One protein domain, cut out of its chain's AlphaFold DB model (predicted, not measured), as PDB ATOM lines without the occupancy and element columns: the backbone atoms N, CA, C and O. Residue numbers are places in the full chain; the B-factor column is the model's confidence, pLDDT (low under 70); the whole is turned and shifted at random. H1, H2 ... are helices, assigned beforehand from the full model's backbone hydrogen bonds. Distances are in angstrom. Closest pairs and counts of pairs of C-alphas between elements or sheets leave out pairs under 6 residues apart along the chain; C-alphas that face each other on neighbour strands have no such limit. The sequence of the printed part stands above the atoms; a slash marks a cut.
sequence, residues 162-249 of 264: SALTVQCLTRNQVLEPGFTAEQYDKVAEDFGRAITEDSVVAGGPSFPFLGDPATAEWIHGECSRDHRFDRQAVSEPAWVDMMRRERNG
ATOM      1  N   SER A 162     189.012 313.381 214.264       93.62
ATOM      2  CA  SER A 162     190.468 313.417 214.387       93.62
ATOM      3  C   SER A 162     191.066 312.017 214.337       93.62
ATOM      4  O   SER A 162     192.003 311.774 213.579       93.62
ATOM      5  N   ALA A 163     190.462 311.045 215.023       96.12
ATOM      6  CA  ALA A 163     190.864 309.644 214.929       96.12
ATOM      7  C   ALA A 163     190.694 309.087 213.508       96.12
ATOM      8  O   ALA A 163     191.558 308.348 213.032       96.12
ATOM      9  N   LEU A 164     189.606 309.432 212.814       96.12
ATOM     10  CA  LEU A 164     189.383 309.027 211.420       96.12
ATOM     11  C   LEU A 164     190.400 309.674 210.464       96.12
ATOM     12  O   LEU A 164     190.928 309.011 209.568       96.12
ATOM     13  N   THR A 165     190.722 310.944 210.693       95.62
ATOM     14  CA  THR A 165     191.682 311.714 209.894       95.62
ATOM     15  C   THR A 165     193.093 311.168 210.086       95.62
ATOM     16  O   THR A 165     193.771 310.862 209.108       95.62
ATOM     17  N   VAL A 166     193.516 310.931 211.330       96.62
ATOM     18  CA  VAL A 166     194.814 310.321 211.662       96.62
ATOM     19  C   VAL A 166     194.955 308.931 211.047       96.62
ATOM     20  O   VAL A 166     196.002 308.621 210.477       96.62
ATOM     21  N   GLN A 167     193.905 308.104 211.086       96.88
ATOM     22  CA  GLN A 167     193.908 306.801 210.413       96.88
ATOM     23  C   GLN A 167     194.122 306.941 208.899       96.88
ATOM     24  O   GLN A 167     194.947 306.225 208.325       96.88
ATOM     25  N   CYS A 168     193.427 307.881 208.254       97.50
ATOM     26  CA  CYS A 168     193.585 308.155 206.827       97.50
ATOM     27  C   CYS A 168     194.998 308.652 206.485       97.50
ATOM     28  O   CYS A 168     195.640 308.121 205.578       97.50
ATOM     29  N   LEU A 169     195.515 309.620 207.239       97.00
ATOM     30  CA  LEU A 169     196.854 310.181 207.059       97.00
ATOM     31  C   LEU A 169     197.951 309.126 207.250       97.00
ATOM     32  O   LEU A 169     198.886 309.054 206.452       97.00
ATOM     33  N   THR A 170     197.810 308.269 208.264       96.81
ATOM     34  CA  THR A 170     198.742 307.163 208.531       96.81
ATOM     35  C   THR A 170     198.724 306.151 207.385       96.81
ATOM     36  O   THR A 170     199.781 305.765 206.887       96.81
ATOM     37  N   ARG A 171     197.535 305.764 206.890       96.69
ATOM     38  CA  ARG A 171     197.397 304.870 205.724       96.69
ATOM     39  C   ARG A 171     198.060 305.449 204.472       96.69
ATOM     40  O   ARG A 171     198.671 304.708 203.709       96.69
ATOM     41  N   ASN A 172     197.973 306.765 204.286       97.25
ATOM     42  CA  ASN A 172     198.586 307.483 203.166       97.25
ATOM     43  C   ASN A 172     200.064 307.863 203.395       97.25
ATOM     44  O   ASN A 172     200.667 308.507 202.529       97.25
ATOM     45  N   GLN A 173     200.655 307.410 204.509       96.12
ATOM     46  CA  GLN A 173     202.065 307.594 204.880       96.12
ATOM     47  C   GLN A 173     202.470 309.064 205.079       96.12
ATOM     48  O   GLN A 173     203.606 309.440 204.802       96.12
ATOM     49  N   VAL A 174     201.532 309.892 205.545       95.44
ATOM     50  CA  VAL A 174     201.748 311.320 205.839       95.44
ATOM     51  C   VAL A 174     201.971 311.573 207.332       95.44
ATOM     52  O   VAL A 174     202.514 312.605 207.705       95.44
ATOM     53  N   LEU A 175     201.623 310.620 208.198       95.19
ATOM     54  CA  LEU A 175     201.948 310.648 209.625       95.19
ATOM     55  C   LEU A 175     202.711 309.387 210.028       95.19
ATOM     56  O   LEU A 175     202.529 308.322 209.431       95.19
ATOM     57  N   GLU A 176     203.539 309.517 211.062       92.62
ATOM     58  CA  GLU A 176     204.217 308.376 211.676       92.62
ATOM     59  C   GLU A 176     203.201 307.390 212.276       92.62
ATOM     60  O   GLU A 176     202.221 307.813 212.907       92.62
ATOM     61  N   PRO A 177     203.432 306.071 212.151       92.81
ATOM     62  CA  PRO A 177     202.640 305.081 212.863       92.81
ATOM     63  C   PRO A 177     202.640 305.359 214.371       92.81
ATOM     64  O   PRO A 177     203.691 305.499 214.993       92.81
ATOM     65  N   GLY A 178     201.450 305.403 214.970       92.19
ATOM     66  CA  GLY A 178     201.281 305.681 216.399       92.19
ATOM     67  C   GLY A 178     201.019 307.148 216.740       92.19
ATOM     68  O   GLY A 178     200.812 307.442 217.915       92.19
ATOM     69  N   PHE A 179     200.970 308.050 215.753       94.88
ATOM     70  CA  PHE A 179     200.364 309.366 215.952       94.88
ATOM     71  C   PHE A 179     198.889 309.200 216.360       94.88
ATOM     72  O   PHE A 179     198.185 308.345 215.822       94.88
ATOM     73  N   THR A 180     198.436 309.982 217.338       95.62
ATOM     74  CA  THR A 180     197.117 309.832 217.982       95.62
ATOM     75  C   THR A 180     196.168 310.974 217.622       95.62
ATOM     76  O   THR A 180     196.602 312.026 217.150       95.62
ATOM     77  N   ALA A 181     194.867 310.773 217.853       95.00
ATOM     78  CA  ALA A 181     193.858 311.815 217.660       95.00
ATOM     79  C   ALA A 181     194.116 313.012 218.585       95.00
ATOM     80  O   ALA A 181     194.085 314.148 218.139       95.00
ATOM     81  N   GLU A 182     194.494 312.757 219.836       94.12
ATOM     82  CA  GLU A 182     194.771 313.792 220.831       94.12
ATOM     83  C   GLU A 182     196.000 314.632 220.453       94.12
ATOM     84  O   GLU A 182     196.028 315.845 220.654       94.12
ATOM     85  N   GLN A 183     197.029 314.003 219.875       93.31
ATOM     86  CA  GLN A 183     198.176 314.732 219.325       93.31
ATOM     87  C   GLN A 183     197.782 315.564 218.107       93.31
ATOM     88  O   GLN A 183     198.281 316.675 217.950       93.31
ATOM     89  N   TYR A 184     196.906 315.036 217.253       92.88
ATOM     90  CA  TYR A 184     196.389 315.763 216.102       92.88
ATOM     91  C   TYR A 184     195.595 317.001 216.526       92.88
ATOM     92  O   TYR A 184     195.898 318.094 216.051       92.88
ATOM     93  N   ASP A 185     194.661 316.847 217.466       91.62
ATOM     94  CA  ASP A 185     193.868 317.945 218.023       91.62
ATOM     95  C   ASP A 185     194.771 319.000 218.651       91.62
ATOM     96  O   ASP A 185     194.661 320.184 218.339       91.62
ATOM     97  N   LYS A 186     195.760 318.570 219.441       90.19
ATOM     98  CA  LYS A 186     196.730 319.480 220.044       90.19
ATOM     99  C   LYS A 186     197.520 320.280 219.004       90.19
ATOM    100  O   LYS A 186     197.735 321.475 219.191       90.19
ATOM    101  N   VAL A 187     197.978 319.642 217.930       89.31
ATOM    102  CA  VAL A 187     198.703 320.338 216.857       89.31
ATOM    103  C   VAL A 187     197.783 321.323 216.133       89.31
ATOM    104  O   VAL A 187     198.206 322.444 215.863       89.31
ATOM    105  N   ALA A 188     196.530 320.945 215.872       87.12
ATOM    106  CA  ALA A 188     195.545 321.828 215.256       87.12
ATOM    107  C   ALA A 188     195.237 323.054 216.138       87.12
ATOM    108  O   ALA A 188     195.220 324.178 215.637       87.12
ATOM    109  N   GLU A 189     195.056 322.859 217.446       85.62
ATOM    110  CA  GLU A 189     194.877 323.940 218.425       85.62
ATOM    111  C   GLU A 189     196.099 324.861 218.497       85.62
ATOM    112  O   GLU A 189     195.966 326.088 218.480       85.62
ATOM    113  N   ASP A 190     197.300 324.280 218.576       84.81
ATOM    114  CA  ASP A 190     198.552 325.030 218.647       84.81
ATOM    115  C   ASP A 190     198.763 325.857 217.364       84.81
ATOM    116  O   ASP A 190     199.145 327.026 217.447       84.81
ATOM    117  N   PHE A 191     198.447 325.295 216.192       82.44
ATOM    118  CA  PHE A 191     198.490 325.996 214.907       82.44
ATOM    119  C   PHE A 191     197.447 327.118 214.816       82.44
ATOM    120  O   PHE A 191     197.780 328.231 214.409       82.44
ATOM    121  N   GLY A 192     196.205 326.860 215.239       81.19
ATOM    122  CA  GLY A 192     195.140 327.864 215.264       81.19
ATOM    123  C   GLY A 192     195.505 329.069 216.131       81.19
ATOM    124  O   GLY A 192     195.388 330.210 215.685       81.19
ATOM    125  N   ARG A 193     196.049 328.821 217.330       79.56
ATOM    126  CA  ARG A 193     196.560 329.884 218.206       79.56
ATOM    127  C   ARG A 193     197.719 330.648 217.564       79.56
ATOM    128  O   ARG A 193     197.763 331.875 217.626       79.56
ATOM    129  N   ALA A 194     198.636 329.937 216.914       76.44
ATOM    130  CA  ALA A 194     199.787 330.561 216.283       76.44
ATOM    131  C   ALA A 194     199.397 331.522 215.144       76.44
ATOM    132  O   ALA A 194     200.033 332.568 215.003       76.44
ATOM    133  N   ILE A 195     198.339 331.203 214.382       73.81
ATOM    134  CA  ILE A 195     197.748 332.109 213.383       73.81
ATOM    135  C   ILE A 195     197.158 333.348 214.059       73.81
ATOM    136  O   ILE A 195     197.439 334.457 213.622       73.81
ATOM    137  N   THR A 196     196.367 333.185 215.125       73.75
ATOM    138  CA  THR A 196     195.733 334.333 215.804       73.75
ATOM    139  C   THR A 196     196.735 335.291 216.442       73.75
ATOM    140  O   THR A 196     196.449 336.473 216.592       73.75
ATOM    141  N   GLU A 197     197.915 334.795 216.811       78.19
ATOM    142  CA  GLU A 197     198.994 335.599 217.389       78.19
ATOM    143  C   GLU A 197     199.932 336.200 216.320       78.19
ATOM    144  O   GLU A 197     200.987 336.726 216.675       78.19
ATOM    145  N   ASP A 198     199.602 336.080 215.021       67.94
ATOM    146  CA  ASP A 198     200.459 336.432 213.869       67.94
ATOM    147  C   ASP A 198     201.879 335.829 213.955       67.94
ATOM    148  O   ASP A 198     202.844 336.297 213.345       67.94
ATOM    149  N   SER A 199     202.029 334.759 214.740       61.09
ATOM    150  CA  SER A 199     203.320 334.151 215.073       61.09
ATOM    151  C   SER A 199     203.796 333.153 214.013       61.09
ATOM    152  O   SER A 199     204.968 332.767 213.994       61.09
ATOM    153  N   VAL A 200     202.905 332.764 213.097       60.28
ATOM    154  CA  VAL A 200     203.187 331.918 211.936       60.28
ATOM    155  C   VAL A 200     202.700 332.627 210.676       60.28
ATOM    156  O   VAL A 200     201.552 333.051 210.589       60.28
ATOM    157  N   VAL A 201     203.573 332.724 209.670       54.62
ATOM    158  CA  VAL A 201     203.193 333.179 208.325       54.62
ATOM    159  C   VAL A 201     202.253 332.138 207.718       54.62
ATOM    160  O   VAL A 201     202.590 330.950 207.704       54.62
ATOM    161  N   ALA A 202     201.108 332.571 207.185       51.44
ATOM    162  CA  ALA A 202     200.245 331.727 206.360       51.44
ATOM    163  C   ALA A 202     201.098 330.965 205.318       51.44
ATOM    164  O   ALA A 202     201.748 331.584 204.478       51.44
ATOM    165  N   GLY A 203     201.162 329.629 205.429       50.78
ATOM    166  CA  GLY A 203     202.026 328.757 204.609       50.78
ATOM    167  C   GLY A 203     203.152 328.012 205.357       50.78
ATOM    168  O   GLY A 203     203.838 327.169 204.762       50.78
ATOM    169  N   GLY A 204     203.349 328.271 206.656       56.44
ATOM    170  CA  GLY A 204     204.193 327.437 207.527       56.44
ATOM    171  C   GLY A 204     203.652 326.002 207.682       56.44
ATOM    172  O   GLY A 204     202.463 325.778 207.458       56.44
ATOM    173  N   PRO A 205     204.493 325.004 208.030       58.22
ATOM    174  CA  PRO A 205     204.022 323.632 208.212       58.22
ATOM    175  C   PRO A 205     203.020 323.569 209.370       58.22
ATOM    176  O   PRO A 205     203.361 323.872 210.511       58.22
ATOM    177  N   SER A 206     201.785 323.185 209.056       67.81
ATOM    178  CA  SER A 206     200.658 323.139 209.993       67.81
ATOM    179  C   SER A 206     200.667 321.900 210.889       67.81
ATOM    180  O   SER A 206     200.144 321.937 211.996       67.81
ATOM    181  N   PHE A 207     201.309 320.815 210.445       78.38
ATOM    182  CA  PHE A 207     201.359 319.531 211.143       78.38
ATOM    183  C   PHE A 207     202.719 318.837 210.951       78.38
ATOM    184  O   PHE A 207     203.435 319.156 209.996       78.38
ATOM    185  N   PRO A 208     203.095 317.868 211.814       85.25
ATOM    186  CA  PRO A 208     204.344 317.105 211.707       85.25
ATOM    187  C   PRO A 208     204.262 316.042 210.599       85.25
ATOM    188  O   PRO A 208     204.439 314.848 210.839       85.25
ATOM    189  N   PHE A 209     203.934 316.474 209.386       89.94
ATOM    190  CA  PHE A 209     203.765 315.591 208.250       89.94
ATOM    191  C   PHE A 209     205.096 315.035 207.740       89.94
ATOM    192  O   PHE A 209     206.131 315.702 207.752       89.94
ATOM    193  N   LEU A 210     205.038 313.803 207.248       90.69
ATOM    194  CA  LEU A 210     206.130 313.128 206.562       90.69
ATOM    195  C   LEU A 210     206.118 313.445 205.064       90.69
ATOM    196  O   LEU A 210     205.062 313.579 204.445       90.69
ATOM    197  N   GLY A 211     207.308 313.465 204.460       90.56
ATOM    198  CA  GLY A 211     207.475 313.582 203.010       90.56
ATOM    199  C   GLY A 211     207.422 315.016 202.478       90.56
ATOM    200  O   GLY A 211     207.841 315.959 203.146       90.56
ATOM    201  N   ASP A 212     206.981 315.157 201.227       91.12
ATOM    202  CA  ASP A 212     206.856 316.448 200.542       91.12
ATOM    203  C   ASP A 212     205.706 317.274 201.154       91.12
ATOM    204  O   ASP A 212     204.564 316.809 201.128       91.12
ATOM    205  N   PRO A 213     205.960 318.496 201.663       89.19
ATOM    206  CA  PRO A 213     204.941 319.286 202.355       89.19
ATOM    207  C   PRO A 213     203.704 319.600 201.509       89.19
ATOM    208  O   PRO A 213     202.593 319.547 202.025       89.19
ATOM    209  N   ALA A 214     203.874 319.890 200.214       90.38
ATOM    210  CA  ALA A 214     202.755 320.199 199.323       90.38
ATOM    211  C   ALA A 214     201.840 318.977 199.132       90.38
ATOM    212  O   ALA A 214     200.617 319.078 199.226       90.38
ATOM    213  N   THR A 215     202.442 317.805 198.928       93.50
ATOM    214  CA  THR A 215     201.722 316.527 198.825       93.50
ATOM    215  C   THR A 215     201.012 316.180 200.132       93.50
ATOM    216  O   THR A 215     199.855 315.768 200.123       93.50
ATOM    217  N   ALA A 216     201.698 316.347 201.263       93.25
ATOM    218  CA  ALA A 216     201.148 316.064 202.581       93.25
ATOM    219  C   ALA A 216     199.928 316.939 202.902       93.25
ATOM    220  O   ALA A 216     198.924 316.432 203.394       93.25
ATOM    221  N   GLU A 217     199.995 318.228 202.573       91.19
ATOM    222  CA  GLU A 217     198.904 319.185 202.763       91.19
ATOM    223  C   GLU A 217     197.693 318.863 201.877       91.19
ATOM    224  O   GLU A 217     196.553 318.893 202.341       91.19
ATOM    225  N   TRP A 218     197.925 318.444 200.630       93.62
ATOM    226  CA  TRP A 218     196.852 317.927 199.781       93.62
ATOM    227  C   TRP A 218     196.177 316.695 200.392       93.62
ATOM    228  O   TRP A 218     194.956 316.680 200.556       93.62
ATOM    229  N   ILE A 219     196.961 315.681 200.768       95.94
ATOM    230  CA  ILE A 219     196.438 314.447 201.369       95.94
ATOM    231  C   ILE A 219     195.680 314.754 202.664       95.94
ATOM    232  O   ILE A 219     194.644 314.148 202.925       95.94
ATOM    233  N   HIS A 220     196.162 315.702 203.466       94.56
ATOM    234  CA  HIS A 220     195.474 316.160 204.667       94.56
ATOM    235  C   HIS A 220     194.114 316.781 204.366       94.56
ATOM    236  O   HIS A 220     193.126 316.404 205.002       94.56
ATOM    237  N   GLY A 221     194.037 317.650 203.357       93.00
ATOM    238  CA  GLY A 221     192.777 318.214 202.886       93.00
ATOM    239  C   GLY A 221     191.785 317.144 202.421       93.00
ATOM    240  O   GLY A 221     190.604 317.224 202.753       93.00
ATOM    241  N   GLU A 222     192.248 316.118 201.704       96.25
ATOM    242  CA  GLU A 222     191.392 315.003 201.277       96.25
ATOM    243  C   GLU A 222     190.951 314.123 202.451       96.25
ATOM    244  O   GLU A 222     189.761 313.864 202.604       96.25
ATOM    245  N   CYS A 223     191.872 313.727 203.333       95.81
ATOM    246  CA  CYS A 223     191.564 312.910 204.509       95.81
ATOM    247  C   CYS A 223     190.614 313.605 205.494       95.81
ATOM    248  O   CYS A 223     189.815 312.929 206.141       95.81
ATOM    249  N   SER A 224     190.675 314.937 205.588       91.56
ATOM    250  CA  SER A 224     189.768 315.732 206.427       91.56
ATOM    251  C   SER A 224     188.342 315.790 205.862       91.56
ATOM    252  O   SER A 224     187.399 316.046 206.607       91.56
ATOM    253  N   ARG A 225     188.163 315.552 204.553       91.25
ATOM    254  CA  ARG A 225     186.848 315.518 203.884       91.25
ATOM    255  C   ARG A 225     186.302 314.098 203.740       91.25
ATOM    256  O   ARG A 225     185.115 313.876 203.959       91.25
ATOM    257  N   ASP A 226     187.153 313.143 203.372       93.75
ATOM    258  CA  ASP A 226     186.825 311.720 203.277       93.75
ATOM    259  C   ASP A 226     187.925 310.875 203.934       93.75
ATOM    260  O   ASP A 226     188.985 310.617 203.364       93.75
ATOM    261  N   HIS A 227     187.636 310.349 205.124       92.69
ATOM    262  CA  HIS A 227     188.538 309.460 205.864       92.69
ATOM    263  C   HIS A 227     188.852 308.139 205.128       92.69
ATOM    264  O   HIS A 227     189.717 307.361 205.546       92.69
ATOM    265  N   ARG A 228     188.158 307.839 204.025       94.81
ATOM    266  CA  ARG A 228     188.410 306.673 203.164       94.81
ATOM    267  C   ARG A 228     189.341 306.991 201.998       94.81
ATOM    268  O   ARG A 228     189.652 306.079 201.240       94.81
ATOM    269  N   PHE A 229     189.805 308.235 201.874       97.25
ATOM    270  CA  PHE A 229     190.726 308.644 200.825       97.25
ATOM    271  C   PHE A 229     191.966 307.734 200.757       97.25
ATOM    272  O   PHE A 229     192.574 307.371 201.778       97.25
ATOM    273  N   ASP A 230     192.322 307.378 199.525       96.31
ATOM    274  CA  ASP A 230     193.488 306.581 199.162       96.31
ATOM    275  C   ASP A 230     194.238 307.289 198.030       96.31
ATOM    276  O   ASP A 230     193.786 307.332 196.882       96.31
ATOM    277  N   ARG A 231     195.417 307.824 198.357       94.94
ATOM    278  CA  ARG A 231     196.302 308.528 197.424       94.94
ATOM    279  C   ARG A 231     196.713 307.670 196.233       94.94
ATOM    280  O   ARG A 231     197.103 308.213 195.212       94.94
ATOM    281  N   GLN A 232     196.698 306.343 196.358       94.38
ATOM    282  CA  GLN A 232     197.098 305.455 195.266       94.38
ATOM    283  C   GLN A 232     196.001 305.337 194.203       94.38
ATOM    284  O   GLN A 232     196.286 304.964 193.066       94.38
ATOM    285  N   ALA A 233     194.760 305.678 194.556       95.12
ATOM    286  CA  ALA A 233     193.611 305.630 193.663       95.12
ATOM    287  C   ALA A 233     193.379 306.941 192.890       95.12
ATOM    288  O   ALA A 233     192.556 306.966 191.973       95.12
ATOM    289  N   VAL A 234     194.078 308.026 193.240       93.00
ATOM    290  CA  VAL A 234     193.853 309.369 192.686       93.00
ATOM    291  C   VAL A 234     195.181 309.988 192.257       93.00
ATOM    292  O   VAL A 234     196.159 309.956 192.996       93.00
ATOM    293  N   SER A 235     195.229 310.568 191.057       94.31
ATOM    294  CA  SER A 235     196.405 311.317 190.607       94.31
ATOM    295  C   SER A 235     196.565 312.607 191.406       94.31
ATOM    296  O   SER A 235     195.588 313.338 191.579       94.31
ATOM    297  N   GLU A 236     197.800 312.920 191.798       94.25
ATOM    298  CA  GLU A 236     198.125 314.199 192.428       94.25
ATOM    299  C   GLU A 236     197.661 315.376 191.543       94.25
ATOM    300  O   GLU A 236     197.949 315.393 190.338       94.25
ATOM    301  N   PRO A 237     196.904 316.341 192.092       95.25
ATOM    302  CA  PRO A 237     196.438 317.488 191.329       95.25
ATOM    303  C   PRO A 237     197.576 318.411 190.885       95.25
ATOM    304  O   PRO A 237     198.509 318.679 191.635       95.25
ATOM    305  N   ALA A 238     197.432 319.029 189.710       94.62
ATOM    306  CA  ALA A 238     198.435 319.950 189.162       94.62
ATOM    307  C   ALA A 238     198.724 321.184 190.046       94.62
ATOM    308  O   ALA A 238     199.788 321.788 189.935       94.62
ATOM    309  N   TRP A 239     197.796 321.582 190.924       92.06
ATOM    310  CA  TRP A 239     198.028 322.689 191.857       92.06
ATOM    311  C   TRP A 239     199.007 322.324 192.983       92.06
ATOM    312  O   TRP A 239     199.622 323.220 193.551       92.06
ATOM    313  N   VAL A 240     199.223 321.034 193.266       93.50
ATOM    314  CA  VAL A 240     200.233 320.596 194.242       93.50
ATOM    315  C   VAL A 240     201.640 320.930 193.743       93.50
ATOM    316  O   VAL A 240     202.459 321.450 194.500       93.50
ATOM    317  N   ASP A 241     201.894 320.755 192.442       92.50
ATOM    318  CA  ASP A 241     203.142 321.194 191.809       92.50
ATOM    319  C   ASP A 241     203.343 322.708 191.931       92.50
ATOM    320  O   ASP A 241     204.459 323.163 192.172       92.50
ATOM    321  N   MET A 242     202.273 323.494 191.783       89.62
ATOM    322  CA  MET A 242     202.323 324.950 191.937       89.62
ATOM    323  C   MET A 242     202.725 325.342 193.364       89.62
ATOM    324  O   MET A 242     203.679 326.099 193.526       89.62
ATOM    325  N   MET A 243     202.097 324.751 194.388       88.06
ATOM    326  CA  MET A 243     202.477 324.984 195.789       88.06
ATOM    327  C   MET A 243     203.934 324.605 196.065       88.06
ATOM    328  O   MET A 243     204.638 325.290 196.808       88.06
ATOM    329  N   ARG A 244     204.414 323.512 195.458       90.81
ATOM    330  CA  ARG A 244     205.809 323.077 195.595       90.81
ATOM    331  C   ARG A 244     206.779 324.114 195.028       90.81
ATOM    332  O   ARG A 244     207.785 324.412 195.666       90.81
ATOM    333  N   ARG A 245     206.466 324.692 193.864       89.19
ATOM    334  CA  ARG A 245     207.265 325.763 193.244       89.19
ATOM    335  C   ARG A 245     207.270 327.032 194.088       89.19
ATOM    336  O   ARG A 245     208.343 327.551 194.383       89.19
ATOM    337  N   GLU A 246     206.102 327.471 194.548       86.69
ATOM    338  CA  GLU A 246     205.969 328.647 195.418       86.69
ATOM    339  C   GLU A 246     206.807 328.502 196.693       86.69
ATOM    340  O   GLU A 246     207.576 329.399 197.040       86.69
ATOM    341  N   ARG A 247     206.741 327.336 197.348       83.88
ATOM    342  CA  ARG A 247     207.520 327.039 198.561       83.88
ATOM    343  C   ARG A 247     209.030 327.010 198.305       83.88
ATOM    344  O   ARG A 247     209.803 327.365 199.194       83.88
ATOM    345  N   ASN A 248     209.452 326.634 197.100       85.50
ATOM    346  CA  ASN A 248     210.853 326.662 196.677       85.50
ATOM    347  C   ASN A 248     211.321 328.054 196.214       85.50
ATOM    348  O   ASN A 248     212.484 328.211 195.841       85.50
ATOM    349  N   GLY A 249     210.448 329.068 196.235       83.88
ATOM    350  CA  GLY A 249     210.759 330.411 195.747       83.88
ATOM    351  C   GLY A 249     210.842 330.505 194.220       83.88
ATOM    352  O   GLY A 249     211.384 331.477 193.696       83.88
TER     353      GLY A 249
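AT A GLANCE: This is residues 162 to 249 of the 264 residues of an uncharacterized protein of Schaalia canis (UniProt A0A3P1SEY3). The four helices follow one another by contact round a C: the longest helix, H2, is one arm, H1 makes the corner at its first residues, and H3 and then H4 make the other arm. The long link of residues 197 to 212 folds back from the far end of H2 into the opening of the C. The printed part has 88 residues, with H1, H2, H3 and H4 in that order along the chain and no named strand; its class is all helix. It is compact, with a radius of gyration of the C-alphas of 13.2 A, and spans 38 by 33 by 20 A.

HOW THE PARTS SIT: H2, residues 181 to 196, touches H1, residues 162 to 171, with residues 181 to 185 alone. The closest C-alphas, of Ala 163 and Ala 181, are 4.6 A apart, and the lines are about perpendicular at 76 degrees. H3, residues 213 to 225, touches H1 with residues 219 to 224 alone, opposite ways at a steep tilt of 49 degrees; the closest C-alphas, of Thr 165 and Cys 223, are 5.5 A apart. H4, residues 238 to 247, touches residues 213 to 218 of H3, also opposite ways at 49 degrees, a steep tilt, with the closest C-alphas, of Ala 214 and Arg 244, 5.6 A apart. The helix packing is mostly crossed, with no touching pair at a shallow tilt. H2 is apart from H3 and from H4, and H1 is apart from H4. Each O i to N i+4 pair is within hydrogen-bond range in H1, H2 and H3, and 5 of 6 are in H4.

IN THESE COORDINATES: H2 is 22.7 A long, from C-alpha 181 at (193.858, 311.815, 217.660), and H3 is 18.5 A. H1, 14.0 A, begins at (190.468, 313.417, 214.387); H4, 14.9 A, ends at (207.520, 327.039, 198.561).

THE WHOLE: The C-alphas farthest apart, of Glu 197 and Ala 233, are 38.6 A apart. The printed part has no cut. The links H2 to H3 and H3 to H4 are long, with 16 and 12 residues. Mean pLDDT of the printed part is 87.9; residues 198 to 206 are under 70.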